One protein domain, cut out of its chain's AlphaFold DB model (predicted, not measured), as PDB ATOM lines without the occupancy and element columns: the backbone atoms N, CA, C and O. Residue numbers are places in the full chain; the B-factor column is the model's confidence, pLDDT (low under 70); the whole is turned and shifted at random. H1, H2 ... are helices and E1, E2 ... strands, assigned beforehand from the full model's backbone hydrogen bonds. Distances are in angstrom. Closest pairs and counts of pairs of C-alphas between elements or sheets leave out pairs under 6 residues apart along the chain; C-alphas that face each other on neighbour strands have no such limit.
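Overview. This is residues 364 to 462 of the 814 residues of the protein "GATA-type domain-containing protein" of Candida albicans (strain SC5314 / ATCC MYA-2876) (UniProt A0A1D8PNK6). A small antiparallel sheet of three strands has two short helices, H1 and H2, near one end and a third, H3, rising from its other end; beyond H3 the chain turns back into a long helix, H4, whose residues 452 to 462 stick out as a free arm. A long stretch with no named element, residues 368 to 390, links E1 to E2, its C-alphas 5 to 14 A from the mean of all C-alphas. The printed part has 99 residues, with four named helices and three named strands in the order E1 E2 H1 H2 E3 H3 H4; the sheet's order is E1 - E2 - E3, and the class is mixed, helices and strands. The whole is flat and only just compact, close to loose, with a radius of gyration of the C-alphas of 15.0 A and spans of 46 by 34 by 18 A.

Arrangement. E1, residues 364 to 367, and E2, residues 391 to 396, are antiparallel at 165 degrees and form a hairpin; N 366 and O 392 are within hydrogen-bond range at 2.8 A. H1, residues 401 to 408, only grazes the sheet. H2, residues 414 to 417, only grazes it too. H1 and H2 touch, the closest C-alphas being those of Tyr 403 and Asn 416, 6.7 A apart. E3, residues 420 to 425, is antiparallel to E2 at 160 degrees, with N 393 and O 424 at 2.8 A and N 421 and O 395 at 2.9 A. E1 and E3 are edge strands. H3, residues 426 to 435, is on one face of the sheet, in two layers, a helix over a sheet: its height over the sheet is 10.0 A, it lies over E3, and it stands up from the sheet at 60 degrees. The closest C-alphas of E2 and H3 are those of Asn 391 and Asn 426, 5.2 A apart. H4, residues 441 to 462, is not on the sheet, and H3 and H4 are apart. In H3 and H4 every O i to N i+4 pair is within hydrogen-bond range; in H1 0 of 4 are, but 5 of 5 O i to N i+3 pairs are, and H2 is too short for an O i to N i+4 pair.

Along the chain. E1 begins at C-alpha 364, at (27.983, 64.525, 95.942). E2 is 16.7 A long from first to last C-alpha, E3 14.3 A, H1 12.9 A and H3 14.2 A. H4 is 31.4 A long and ends at C-alpha 462, at (2.339, 88.438, 90.309).

Size, cuts and confidence. The C-alphas farthest apart are those of Pro 401 and Gln 461, 48.8 A. The printed part has no cut. The link from E1 to E2, with 23 residues, is long; the others are tight. The mean pLDDT of the printed part is 80.3, and residues 436 to 445 and residue 447 are under 70.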
ATOM      1  N   HIS A 364      28.695  64.466  97.221       87.00
ATOM      2  CA  HIS A 364      27.983  64.525  95.942       87.00
ATOM      3  C   HIS A 364      27.140  65.791  95.869       87.00
ATOM      4  O   HIS A 364      26.206  65.977  96.652       87.00
ATOM      5  N   THR A 365      27.474  66.669  94.920       88.26
ATOM      6  CA  THR A 365      26.764  67.937  94.702       88.26
ATOM      7  C   THR A 365      25.709  67.786  93.606       88.26
ATOM      8  O   THR A 365      26.036  67.584  92.438       88.26
ATOM      9  N   ILE A 366      24.436  67.922  93.977       87.67
ATOM     10  CA  ILE A 366      23.291  67.872  93.065       87.67
ATOM     11  C   ILE A 366      22.875  69.302  92.715       87.67
ATOM     12  O   ILE A 366      22.413  70.048  93.578       87.67
ATOM     13  N   GLN A 367      23.041  69.687  91.451       85.92
ATOM     14  CA  GLN A 367      22.560  70.970  90.930       85.92
ATOM     15  C   GLN A 367      21.034  70.953  90.778       85.92
ATOM     16  O   GLN A 367      20.461  69.928  90.404       85.92
ATOM     17  N   SER A 368      20.377  72.095  90.996       83.17
ATOM     18  CA  SER A 368      18.926  72.251  90.807       83.17
ATOM     19  C   SER A 368      18.448  71.854  89.406       83.17
ATOM     20  O   SER A 368      17.373  71.287  89.269       83.17
ATOM     21  N   SER A 369      19.281  72.051  88.381       83.13
ATOM     22  CA  SER A 369      19.043  71.642  86.989       83.13
ATOM     23  C   SER A 369      18.907  70.127  86.763       83.13
ATOM     24  O   SER A 369      18.446  69.721  85.699       83.13
ATOM     25  N   LYS A 370      19.309  69.284  87.727       81.82
ATOM     26  CA  LYS A 370      19.161  67.815  87.677       81.82
ATOM     27  C   LYS A 370      17.998  67.282  88.523       81.82
ATOM     28  O   LYS A 370      17.760  66.072  88.531       81.82
ATOM     29  N   LEU A 371      17.307  68.150  89.261       84.10
ATOM     30  CA  LEU A 371      16.209  67.790  90.154       84.10
ATOM     31  C   LEU A 371      14.859  68.022  89.462       84.10
ATOM     32  O   LEU A 371      14.678  69.004  88.753       84.10
ATOM     33  N   SER A 372      13.904  67.120  89.685       81.96
ATOM     34  CA  SER A 372      12.498  67.342  89.328       81.96
ATOM     35  C   SER A 372      11.849  68.328  90.303       81.96
ATOM     36  O   SER A 372      12.236  68.378  91.468       81.96
ATOM     37  N   ASP A 373      10.817  69.068  89.885       76.21
ATOM     38  CA  ASP A 373      10.161  70.073  90.747       76.21
ATOM     39  C   ASP A 373       9.646  69.492  92.081       76.21
ATOM     40  O   ASP A 373       9.640  70.164  93.109       76.21
ATOM     41  N   ASN A 374       9.280  68.205  92.076       78.62
ATOM     42  CA  ASN A 374       8.828  67.443  93.242       78.62
ATOM     43  C   ASN A 374       9.923  66.520  93.822       78.62
ATOM     44  O   ASN A 374       9.629  65.422  94.291       78.62
ATOM     45  N   HIS A 375      11.195  66.936  93.806       85.98
ATOM     46  CA  HIS A 375      12.335  66.112  94.243       85.98
ATOM     47  C   HIS A 375      12.338  65.696  95.733       85.98
ATOM     48  O   HIS A 375      13.153  64.863  96.132       85.98
ATOM     49  N   GLY A 376      11.479  66.273  96.584       85.44
ATOM     50  CA  GLY A 376      11.288  65.818  97.972       85.44
ATOM     51  C   GLY A 376      12.545  65.879  98.856       85.44
ATOM     52  O   GLY A 376      12.728  65.025  99.733       85.44
ATOM     53  N   LEU A 377      13.420  66.865  98.608       89.78
ATOM     54  CA  LEU A 377      14.589  67.157  99.445       89.78
ATOM     55  C   LEU A 377      14.231  68.265 100.438       89.78
ATOM     56  O   LEU A 377      13.623  69.267 100.069       89.78
ATOM     57  N   VAL A 378      14.637  68.079 101.690       89.85
ATOM     58  CA  VAL A 378      14.462  69.028 102.794       89.85
ATOM     59  C   VAL A 378      15.804  69.117 103.502       89.85
ATOM     60  O   VAL A 378      16.371  68.078 103.829       89.85
ATOM     61  N   CYS A 379      16.330  70.324 103.714       90.43
ATOM     62  CA  CYS A 379      17.648  70.484 104.337       90.43
ATOM     63  C   CYS A 379      17.695  69.814 105.721       90.43
ATOM     64  O   CYS A 379      16.903  70.178 106.588       90.43
ATOM     65  N   ILE A 380      18.636  68.879 105.915       88.82
ATOM     66  CA  ILE A 380      18.805  68.091 107.151       88.82
ATOM     67  C   ILE A 380      19.073  68.968 108.379       88.82
ATOM     68  O   ILE A 380      18.700  68.605 109.490       88.82
ATOM     69  N   ASN A 381      19.651  70.158 108.182       83.70
ATOM     70  CA  ASN A 381      19.715  71.167 109.229       83.70
ATOM     71  C   ASN A 381      18.287  71.541 109.658       83.70
ATOM     72  O   ASN A 381      17.585  72.235 108.914       83.70
ATOM     73  N   GLU A 382      17.887  71.122 110.860       80.69
ATOM     74  CA  GLU A 382      16.551  71.341 111.424       80.69
ATOM     75  C   GLU A 382      16.148  72.812 111.426       80.69
ATOM     76  O   GLU A 382      15.022  73.168 111.075       80.69
ATOM     77  N   CYS A 383      17.127  73.664 111.722       73.96
ATOM     78  CA  CYS A 383      17.025  75.108 111.695       73.96
ATOM     79  C   CYS A 383      16.566  75.614 110.323       73.96
ATOM     80  O   CYS A 383      15.860  76.613 110.239       73.96
ATOM     81  N   CYS A 384      17.017  74.952 109.249       83.38
ATOM     82  CA  CYS A 384      16.865  75.375 107.865       83.38
ATOM     83  C   CYS A 384      15.665  74.760 107.157       83.38
ATOM     84  O   CYS A 384      14.897  75.508 106.555       83.38
ATOM     85  N   ARG A 385      15.556  73.422 107.139       83.51
ATOM     86  CA  ARG A 385      14.484  72.642 106.483       83.51
ATOM     87  C   ARG A 385      13.965  73.237 105.152       83.51
ATOM     88  O   ARG A 385      12.783  73.131 104.832       83.51
ATOM     89  N   THR A 386      14.835  73.892 104.368       85.18
ATOM     90  CA  THR A 386      14.442  74.489 103.084       85.18
ATOM     91  C   THR A 386      14.144  73.369 102.106       85.18
ATOM     92  O   THR A 386      14.852  72.364 102.115       85.18
ATOM     93  N   THR A 387      13.118  73.546 101.279       88.57
ATOM     94  CA  THR A 387      12.772  72.646 100.170       88.57
ATOM     95  C   THR A 387      13.425  73.057  98.854       88.57
ATOM     96  O   THR A 387      13.333  72.321  97.881       88.57
ATOM     97  N   SER A 388      14.104  74.208  98.804       86.50
ATOM     98  CA  SER A 388      14.785  74.708  97.608       86.50
ATOM     99  C   SER A 388      16.233  75.115  97.888       86.50
ATOM    100  O   SER A 388      16.575  75.662  98.945       86.50
ATOM    101  N   SER A 389      17.105  74.845  96.915       87.11
ATOM    102  CA  SER A 389      18.478  75.344  96.864       87.11
ATOM    103  C   SER A 389      19.036  75.260  95.442       87.11
ATOM    104  O   SER A 389      18.570  74.450  94.648       87.11
ATOM    105  N   ILE A 390      20.051  76.075  95.136       86.54
ATOM    106  CA  ILE A 390      20.776  76.032  93.850       86.54
ATOM    107  C   ILE A 390      21.571  74.725  93.734       86.54
ATOM    108  O   ILE A 390      21.578  74.088  92.686       86.54
ATOM    109  N   ASN A 391      22.203  74.321  94.837       89.92
ATOM    110  CA  ASN A 391      22.917  73.061  94.973       89.92
ATOM    111  C   ASN A 391      22.512  72.379  96.281       89.92
ATOM    112  O   ASN A 391      22.310  73.041  97.305       89.92
ATOM    113  N   TRP A 392      22.489  71.057  96.254       91.53
ATOM    114  CA  TRP A 392      22.349  70.199  97.421       91.53
ATOM    115  C   TRP A 392      23.594  69.338  97.575       91.53
ATOM    116  O   TRP A 392      24.192  68.958  96.570       91.53
ATOM    117  N   ARG A 393      23.987  69.018  98.808       90.60
ATOM    118  CA  ARG A 393      25.107  68.111  99.085       90.60
ATOM    119  C   ARG A 393      24.695  66.949  99.975       90.60
ATOM    120  O   ARG A 393      23.988  67.145 100.961       90.60
ATOM    121  N   TYR A 394      25.196  65.775  99.630       90.85
ATOM    122  CA  TYR A 394      25.225  64.583 100.470       90.85
ATOM    123  C   TYR A 394      26.680  64.190 100.724       90.85
ATOM    124  O   TYR A 394      27.520  64.417  99.855       90.85
ATOM    125  N   PHE A 395      26.963  63.588 101.876       88.49
ATOM    126  CA  PHE A 395      28.300  63.204 102.335       88.49
ATOM    127  C   PHE A 395      28.358  61.686 102.571       88.49
ATOM    128  O   PHE A 395      27.459  61.132 103.206       88.49
ATOM    129  N   GLU A 396      29.364  61.003 102.017       86.95
ATOM    130  CA  GLU A 396      29.555  59.554 102.199       86.95
ATOM    131  C   GLU A 396      30.018  59.263 103.636       86.95
ATOM    132  O   GLU A 396      31.168  59.520 103.974       86.95
ATOM    133  N   THR A 397      29.138  58.737 104.495       79.44
ATOM    134  CA  THR A 397      29.506  58.288 105.857       79.44
ATOM    135  C   THR A 397      30.154  56.907 105.870       79.44
ATOM    136  O   THR A 397      30.951  56.599 106.746       79.44
ATOM    137  N   GLU A 398      29.822  56.086 104.879       78.05
ATOM    138  CA  GLU A 398      30.406  54.777 104.593       78.05
ATOM    139  C   GLU A 398      30.641  54.714 103.084       78.05
ATOM    140  O   GLU A 398      29.796  55.192 102.324       78.05
ATOM    141  N   TYR A 399      31.725  54.099 102.612       77.22
ATOM    142  CA  TYR A 399      31.870  53.845 101.176       77.22
ATOM    143  C   TYR A 399      30.945  52.701 100.744       77.22
ATOM    144  O   TYR A 399      31.065  51.582 101.245       77.22
ATOM    145  N   ARG A 400      30.057  52.954  99.775       76.86
ATOM    146  CA  ARG A 400      29.207  51.926  99.151       76.86
ATOM    147  C   ARG A 400      29.429  51.902  97.634       76.86
ATOM    148  O   ARG A 400      29.418  52.968  97.009       76.86
ATOM    149  N   PRO A 401      29.621  50.726  97.005       75.60
ATOM    150  CA  PRO A 401      29.938  50.634  95.577       75.60
ATOM    151  C   PRO A 401      28.815  51.190  94.686       75.60
ATOM    152  O   PRO A 401      29.084  51.680  93.588       75.60
ATOM    153  N   GLU A 402      27.569  51.211  95.165       75.81
ATOM    154  CA  GLU A 402      26.413  51.838  94.517       75.81
ATOM    155  C   GLU A 402      26.641  53.319  94.205       75.81
ATOM    156  O   GLU A 402      26.178  53.791  93.167       75.81
ATOM    157  N   TYR A 403      27.396  54.046  95.036       79.32
ATOM    158  CA  TYR A 403      27.656  55.475  94.843       79.32
ATOM    159  C   TYR A 403      28.487  55.767  93.584       79.32
ATOM    160  O   TYR A 403      28.469  56.890  93.084       79.32
ATOM    161  N   SER A 404      29.159  54.770  92.994       73.83
ATOM    162  CA  SER A 404      29.753  54.904  91.652       73.83
ATOM    163  C   SER A 404      28.706  55.288  90.592       73.83
ATOM    164  O   SER A 404      28.971  56.127  89.728       73.83
ATOM    165  N   LYS A 405      27.480  54.758  90.717       74.72
ATOM    166  CA  LYS A 405      26.362  54.987  89.790       74.72
ATOM    167  C   LYS A 405      25.888  56.445  89.815       74.72
ATOM    168  O   LYS A 405      25.373  56.921  88.804       74.72
ATOM    169  N   LEU A 406      26.109  57.178  90.914       78.42
ATOM    170  CA  LEU A 406      25.756  58.600  91.044       78.42
ATOM    171  C   LEU A 406      26.488  59.490  90.034       78.42
ATOM    172  O   LEU A 406      25.885  60.416  89.495       78.42
ATOM    173  N   LEU A 407      27.758  59.195  89.735       72.37
ATOM    174  CA  LEU A 407      28.540  59.969  88.767       72.37
ATOM    175  C   LEU A 407      27.985  59.801  87.341       72.37
ATOM    176  O   LEU A 407      28.011  60.742  86.549       72.37
ATOM    177  N   THR A 408      27.429  58.625  87.037       75.77
ATOM    178  CA  THR A 408      26.777  58.298  85.756       75.77
ATOM    179  C   THR A 408      25.281  58.640  85.698       75.77
ATOM    180  O   THR A 408      24.674  58.565  84.630       75.77
ATOM    181  N   ALA A 409      24.650  59.002  86.820       74.08
ATOM    182  CA  ALA A 409      23.201  59.161  86.903       74.08
ATOM    183  C   ALA A 409      22.720  60.450  86.210       74.08
ATOM    184  O   ALA A 409      22.866  61.564  86.720       74.08
ATOM    185  N   HIS A 410      22.082  60.297  85.045       74.16
ATOM    186  CA  HIS A 410      21.505  61.418  84.289       74.16
ATOM    187  C   HIS A 410      20.132  61.887  84.827       74.16
ATOM    188  O   HIS A 410      19.614  62.923  84.407       74.16
ATOM    189  N   LYS A 411      19.536  61.142  85.766       76.49
ATOM    190  CA  LYS A 411      18.321  61.511  86.507       76.49
ATOM    191  C   LYS A 411      18.595  61.397  88.003       76.49
ATOM    192  O   LYS A 411      19.275  60.464  88.425       76.49
ATOM    193  N   PHE A 412      18.039  62.310  88.794       84.52
ATOM    194  CA  PHE A 412      18.029  62.175  90.247       84.52
ATOM    195  C   PHE A 412      17.096  61.031  90.683       84.52
ATOM    196  O   PHE A 412      15.915  61.028  90.340       84.52
ATOM    197  N   ASP A 413      17.626  60.096  91.470       83.80
ATOM    198  CA  ASP A 413      16.864  59.121  92.254       83.80
ATOM    199  C   ASP A 413      17.340  59.222  93.706       83.80
ATOM    200  O   ASP A 413      18.537  59.111  93.981       83.80
ATOM    201  N   LYS A 414      16.404  59.449  94.632       84.15
ATOM    202  CA  LYS A 414      16.687  59.642  96.058       84.15
ATOM    203  C   LYS A 414      17.329  58.407  96.702       84.15
ATOM    204  O   LYS A 414      18.146  58.569  97.603       84.15
ATOM    205  N   ARG A 415      17.015  57.202  96.213       82.90
ATOM    206  CA  ARG A 415      17.526  55.921  96.740       82.90
ATOM    207  C   ARG A 415      19.034  55.769  96.557       82.90
ATOM    208  O   ARG A 415      19.700  55.151  97.374       82.90
ATOM    209  N   ASN A 416      19.605  56.397  95.529       83.55
ATOM    210  CA  ASN A 416      21.049  56.338  95.289       83.55
ATOM    211  C   ASN A 416      21.867  57.160  96.310       83.55
ATOM    212  O   ASN A 416      23.089  57.053  96.316       83.55
ATOM    213  N   TYR A 417      21.208  57.970  97.148       86.02
ATOM    214  CA  TYR A 417      21.801  58.743  98.251       86.02
ATOM    215  C   TYR A 417      21.389  58.185  99.630       86.02
ATOM    216  O   TYR A 417      21.558  58.844 100.657       86.02
ATOM    217  N   GLU A 418      20.794  56.993  99.669       80.96
ATOM    218  CA  GLU A 418      20.403  56.314 100.901       80.96
ATOM    219  C   GLU A 418      21.643  55.745 101.608       80.96
ATOM    220  O   GLU A 418      22.483  55.102 100.982       80.96
ATOM    221  N   GLY A 419      21.784  56.019 102.909       80.61
ATOM    222  CA  GLY A 419      23.032  55.771 103.643       80.61
ATOM    223  C   GLY A 419      24.076  56.893 103.533       80.61
ATOM    224  O   GLY A 419      25.206  56.704 103.973       80.61
ATOM    225  N   MET A 420      23.722  58.059 102.976       86.65
ATOM    226  CA  MET A 420      24.555  59.267 103.001       86.65
ATOM    227  C   MET A 420      24.017  60.322 103.975       86.65
ATOM    228  O   MET A 420      22.807  60.541 104.069       86.65
ATOM    229  N   LEU A 421      24.913  61.071 104.618       85.82
ATOM    230  CA  LEU A 421      24.547  62.194 105.479       85.82
ATOM    231  C   LEU A 421      24.129  63.405 104.629       85.82
ATOM    232  O   LEU A 421      24.922  63.964 103.871       85.82
ATOM    233  N   GLY A 422      22.861  63.807 104.732       86.48
ATOM    234  CA  GLY A 422      22.287  64.893 103.937       86.48
ATOM    235  C   GLY A 422      20.757  64.817 103.829       86.48
ATOM    236  O   GLY A 422      20.131  63.995 104.493       86.48
ATOM    237  N   PRO A 423      20.128  65.663 102.995       91.03
ATOM    238  CA  PRO A 423      20.754  66.637 102.106       91.03
ATOM    239  C   PRO A 423      21.034  67.969 102.823       91.03
ATOM    240  O   PRO A 423      20.186  68.498 103.538       91.03
ATOM    241  N   LEU A 424      22.194  68.573 102.582       90.95
ATOM    242  CA  LEU A 424      22.499  69.950 102.982       90.95
ATOM    243  C   LEU A 424      22.238  70.912 101.820       90.95
ATOM    244  O   LEU A 424      22.706  70.696 100.705       90.95
ATOM    245  N   CYS A 425      21.516  72.004 102.075       91.42
ATOM    246  CA  CYS A 425      21.352  73.079 101.097       91.42
ATOM    247  C   CYS A 425      22.644  73.912 100.980       91.42
ATOM    248  O   CYS A 425      23.398  74.029 101.950       91.42
ATOM    249  N   ASN A 426      22.885  74.545  99.827       89.92
ATOM    250  CA  ASN A 426      24.125  75.286  99.545       89.92
ATOM    251  C   ASN A 426      24.487  76.319 100.634       89.92
ATOM    252  O   ASN A 426      25.650  76.456 100.996       89.92
ATOM    253  N   ALA A 427      23.490  77.012 101.197       85.24
ATOM    254  CA  ALA A 427      23.692  78.006 102.255       85.24
ATOM    255  C   ALA A 427      24.062  77.392 103.622       85.24
ATOM    256  O   ALA A 427      24.805  78.010 104.380       85.24
ATOM    257  N   CYS A 428      23.568  76.190 103.941       87.40
ATOM    258  CA  CYS A 428      23.968  75.478 105.157       87.40
ATOM    259  C   CYS A 428      25.347  74.841 105.001       87.40
ATOM    260  O   CYS A 428      26.152  74.949 105.918       87.40
ATOM    261  N   PHE A 429      25.642  74.252 103.837       88.25
ATOM    262  CA  PHE A 429      26.969  73.715 103.542       88.25
ATOM    263  C   PHE A 429      28.063  74.789 103.645       88.25
ATOM    264  O   PHE A 429      29.020  74.606 104.388       88.25
ATOM    265  N   LEU A 430      27.903  75.922 102.947       85.96
ATOM    266  CA  LEU A 430      28.895  77.002 102.973       85.96
ATOM    267  C   LEU A 430      29.073  77.589 104.377       85.96
ATOM    268  O   LEU A 430      30.183  77.956 104.746       85.96
ATOM    269  N   PHE A 431      28.004  77.662 105.174       80.44
ATOM    270  CA  PHE A 431      28.129  78.109 106.557       80.44
ATOM    271  C   PHE A 431      28.891  77.091 107.417       80.44
ATOM    272  O   PHE A 431      29.781  77.504 108.148       80.44
ATOM    273  N   TYR A 432      28.603  75.788 107.291       81.10
ATOM    274  CA  TYR A 432      29.346  74.754 108.017       81.10
ATOM    275  C   TYR A 432      30.835  74.795 107.658       81.10
ATOM    276  O   TYR A 432      31.665  74.976 108.539       81.10
ATOM    277  N   LYS A 433      31.173  74.736 106.362       81.66
ATOM    278  CA  LYS A 433      32.563  74.780 105.877       81.66
ATOM    279  C   LYS A 433      33.334  76.009 106.381       81.66
ATOM    280  O   LYS A 433      34.518  75.907 106.668       81.66
ATOM    281  N   ASN A 434      32.672  77.161 106.506       78.63
ATOM    282  CA  ASN A 434      33.322  78.417 106.893       78.63
ATOM    283  C   ASN A 434      33.331  78.693 108.412       78.63
ATOM    284  O   ASN A 434      33.935  79.681 108.830       78.63
ATOM    285  N   LYS A 435      32.619  77.906 109.233       75.21
ATOM    286  CA  LYS A 435      32.475  78.153 110.685       75.21
ATOM    287  C   LYS A 435      32.638  76.914 111.576       75.21
ATOM    288  O   LYS A 435      32.728  77.082 112.783       75.21
ATOM    289  N   GLY A 436      32.645  75.700 111.025       66.84
ATOM    290  CA  GLY A 436      32.690  74.432 111.768       66.84
ATOM    291  C   GLY A 436      31.361  74.000 112.408       66.84
ATOM    292  O   GLY A 436      31.255  72.884 112.898       66.84
ATOM    293  N   PHE A 437      30.322  74.845 112.400       66.46
ATOM    294  CA  PHE A 437      29.029  74.538 113.026       66.46
ATOM    295  C   PHE A 437      27.831  74.830 112.117       66.46
ATOM    296  O   PHE A 437      27.870  75.686 111.230       66.46
ATOM    297  N   MET A 438      26.716  74.132 112.349       66.57
ATOM    298  CA  MET A 438      25.429  74.486 111.741       66.57
ATOM    299  C   MET A 438      24.898  75.789 112.338       66.57
ATOM    300  O   MET A 438      24.905  75.958 113.554       66.57
ATOM    301  N   ARG A 439      24.380  76.693 111.490       63.36
ATOM    302  CA  ARG A 439      23.706  77.924 111.941       63.36
ATOM    303  C   ARG A 439      22.684  77.606 113.051       63.36
ATOM    304  O   ARG A 439      21.791  76.803 112.766       63.36
ATOM    305  N   PRO A 440      22.748  78.261 114.227       64.39
ATOM    306  CA  PRO A 440      21.796  78.056 115.317       64.39
ATOM    307  C   PRO A 440      20.338  78.283 114.909       64.39
ATOM    308  O   PRO A 440      20.040  79.053 113.988       64.39
ATOM    309  N   GLU A 441      19.411  77.647 115.630       55.35
ATOM    310  CA  GLU A 441      18.023  77.528 115.173       55.35
ATOM    311  C   GLU A 441      17.324  78.874 114.963       55.35
ATOM    312  O   GLU A 441      16.644  79.080 113.955       55.35
ATOM    313  N   HIS A 442      17.563  79.834 115.857       65.45
ATOM    314  CA  HIS A 442      17.016  81.184 115.754       65.45
ATOM    315  C   HIS A 442      17.485  81.917 114.480       65.45
ATOM    316  O   HIS A 442      16.667  82.559 113.816       65.45
ATOM    317  N   VAL A 443      18.758  81.769 114.081       63.93
ATOM    318  CA  VAL A 443      19.338  82.423 112.891       63.93
ATOM    319  C   VAL A 443      18.627  81.954 111.627       63.93
ATOM    320  O   VAL A 443      18.283  82.752 110.752       63.93
ATOM    321  N   VAL A 444      18.382  80.648 111.510       63.12
ATOM    322  CA  VAL A 444      17.787  80.110 110.285       63.12
ATOM    323  C   VAL A 444      16.263  80.179 110.305       63.12
ATOM    324  O   VAL A 444      15.681  80.451 109.258       63.12
ATOM    325  N   ARG A 445      15.606  80.119 111.472       69.44
ATOM    326  CA  ARG A 445      14.193  80.517 111.608       69.44
ATOM    327  C   ARG A 445      13.978  81.977 111.159       69.44
ATOM    328  O   ARG A 445      13.038  82.220 110.399       69.44
ATOM    329  N   LYS A 446      14.869  82.922 111.518       71.93
ATOM    330  CA  LYS A 446      14.877  84.320 111.008       71.93
ATOM    331  C   LYS A 446      14.987  84.337 109.473       71.93
ATOM    332  O   LYS A 446      14.143  84.934 108.803       71.93
ATOM    333  N   TYR A 447      15.942  83.593 108.909       69.86
ATOM    334  CA  TYR A 447      16.163  83.495 107.458       69.86
ATOM    335  C   TYR A 447      14.991  82.863 106.676       69.86
ATOM    336  O   TYR A 447      14.582  83.393 105.644       69.86
ATOM    337  N   ILE A 448      14.388  81.769 107.163       72.63
ATOM    338  CA  ILE A 448      13.203  81.148 106.537       72.63
ATOM    339  C   ILE A 448      12.006  82.091 106.612       72.63
ATOM    340  O   ILE A 448      11.245  82.188 105.651       72.63
ATOM    341  N   HIS A 449      11.808  82.782 107.737       76.35
ATOM    342  CA  HIS A 449      10.722  83.749 107.874       76.35
ATOM    343  C   HIS A 449      10.872  84.885 106.848       76.35
ATOM    344  O   HIS A 449       9.902  85.234 106.177       76.35
ATOM    345  N   GLN A 450      12.096  85.387 106.648       80.28
ATOM    346  CA  GLN A 450      12.427  86.381 105.623       80.28
ATOM    347  C   GLN A 450      12.199  85.846 104.193       80.28
ATOM    348  O   GLN A 450      11.525  86.501 103.400       80.28
ATOM    349  N   GLN A 451      12.665  84.629 103.878       77.95
ATOM    350  CA  GLN A 451      12.406  83.927 102.605       77.95
ATOM    351  C   GLN A 451      10.901  83.737 102.332       77.95
ATOM    352  O   GLN A 451      10.415  84.014 101.238       77.95
ATOM    353  N   ARG A 452      10.122  83.308 103.335       80.45
ATOM    354  CA  ARG A 452       8.661  83.142 103.223       80.45
ATOM    355  C   ARG A 452       7.944  84.483 103.054       80.45
ATOM    356  O   ARG A 452       6.939  84.538 102.350       80.45
ATOM    357  N   TYR A 453       8.443  85.555 103.667       76.74
ATOM    358  CA  TYR A 453       7.894  86.902 103.522       76.74
ATOM    359  C   TYR A 453       8.155  87.483 102.123       76.74
ATOM    360  O   TYR A 453       7.214  87.919 101.460       76.74
ATOM    361  N   THR A 454       9.388  87.398 101.612       77.47
ATOM    362  CA  THR A 454       9.714  87.856 100.247       77.47
ATOM    363  C   THR A 454       9.036  87.008  99.169       77.47
ATOM    364  O   THR A 454       8.580  87.552  98.164       77.47
ATOM    365  N   ALA A 455       8.863  85.699  99.388       78.00
ATOM    366  CA  ALA A 455       8.065  84.842  98.511       78.00
ATOM    367  C   ALA A 455       6.573  85.230  98.495       78.00
ATOM    368  O   ALA A 455       5.957  85.220  97.430       78.00
ATOM    369  N   LYS A 456       5.990  85.615  99.643       82.15
ATOM    370  CA  LYS A 456       4.610  86.131  99.714       82.15
ATOM    371  C   LYS A 456       4.453  87.468  98.988       82.15
ATOM    372  O   LYS A 456       3.508  87.608  98.219       82.15
ATOM    373  N   LEU A 457       5.389  88.404  99.167       76.35
ATOM    374  CA  LEU A 457       5.406  89.673  98.424       76.35
ATOM    375  C   LEU A 457       5.463  89.437  96.908       76.35
ATOM    376  O   LEU A 457       4.634  89.970  96.178       76.35
ATOM    377  N   ARG A 458       6.369  88.566  96.443       80.13
ATOM    378  CA  ARG A 458       6.494  88.212  95.018       80.13
ATOM    379  C   ARG A 458       5.266  87.494  94.451       80.13
ATOM    380  O   ARG A 458       4.960  87.686  93.280       80.13
ATOM    381  N   LYS A 459       4.562  86.676  95.246       77.06
ATOM    382  CA  LYS A 459       3.276  86.092  94.824       77.06
ATOM    383  C   LYS A 459       2.207  87.164  94.654       77.06
ATOM    384  O   LYS A 459       1.623  87.234  93.581       77.06
ATOM    385  N   LYS A 460       2.034  88.041  95.651       77.57
ATOM    386  CA  LYS A 460       1.053  89.126  95.572       77.57
ATOM    387  C   LYS A 460       1.320  90.045  94.371       77.57
ATOM    388  O   LYS A 460       0.404  90.318  93.611       77.57
ATOM    389  N   GLN A 461       2.580  90.425  94.138       70.63
ATOM    390  CA  GLN A 461       2.964  91.199  92.951       70.63
ATOM    391  C   GLN A 461       2.556  90.504  91.643       70.63
ATOM    392  O   GLN A 461       1.991  91.160  90.780       70.63
ATOM    393  N   LYS A 462       2.766  89.186  91.507       74.20
ATOM    394  CA  LYS A 462       2.339  88.438  90.309       74.20
ATOM    395  C   LYS A 462       0.822  88.320  90.162       74.20
ATOM    396  O   LYS A 462       0.327  88.313  89.040       74.20
TER     397      LYS A 462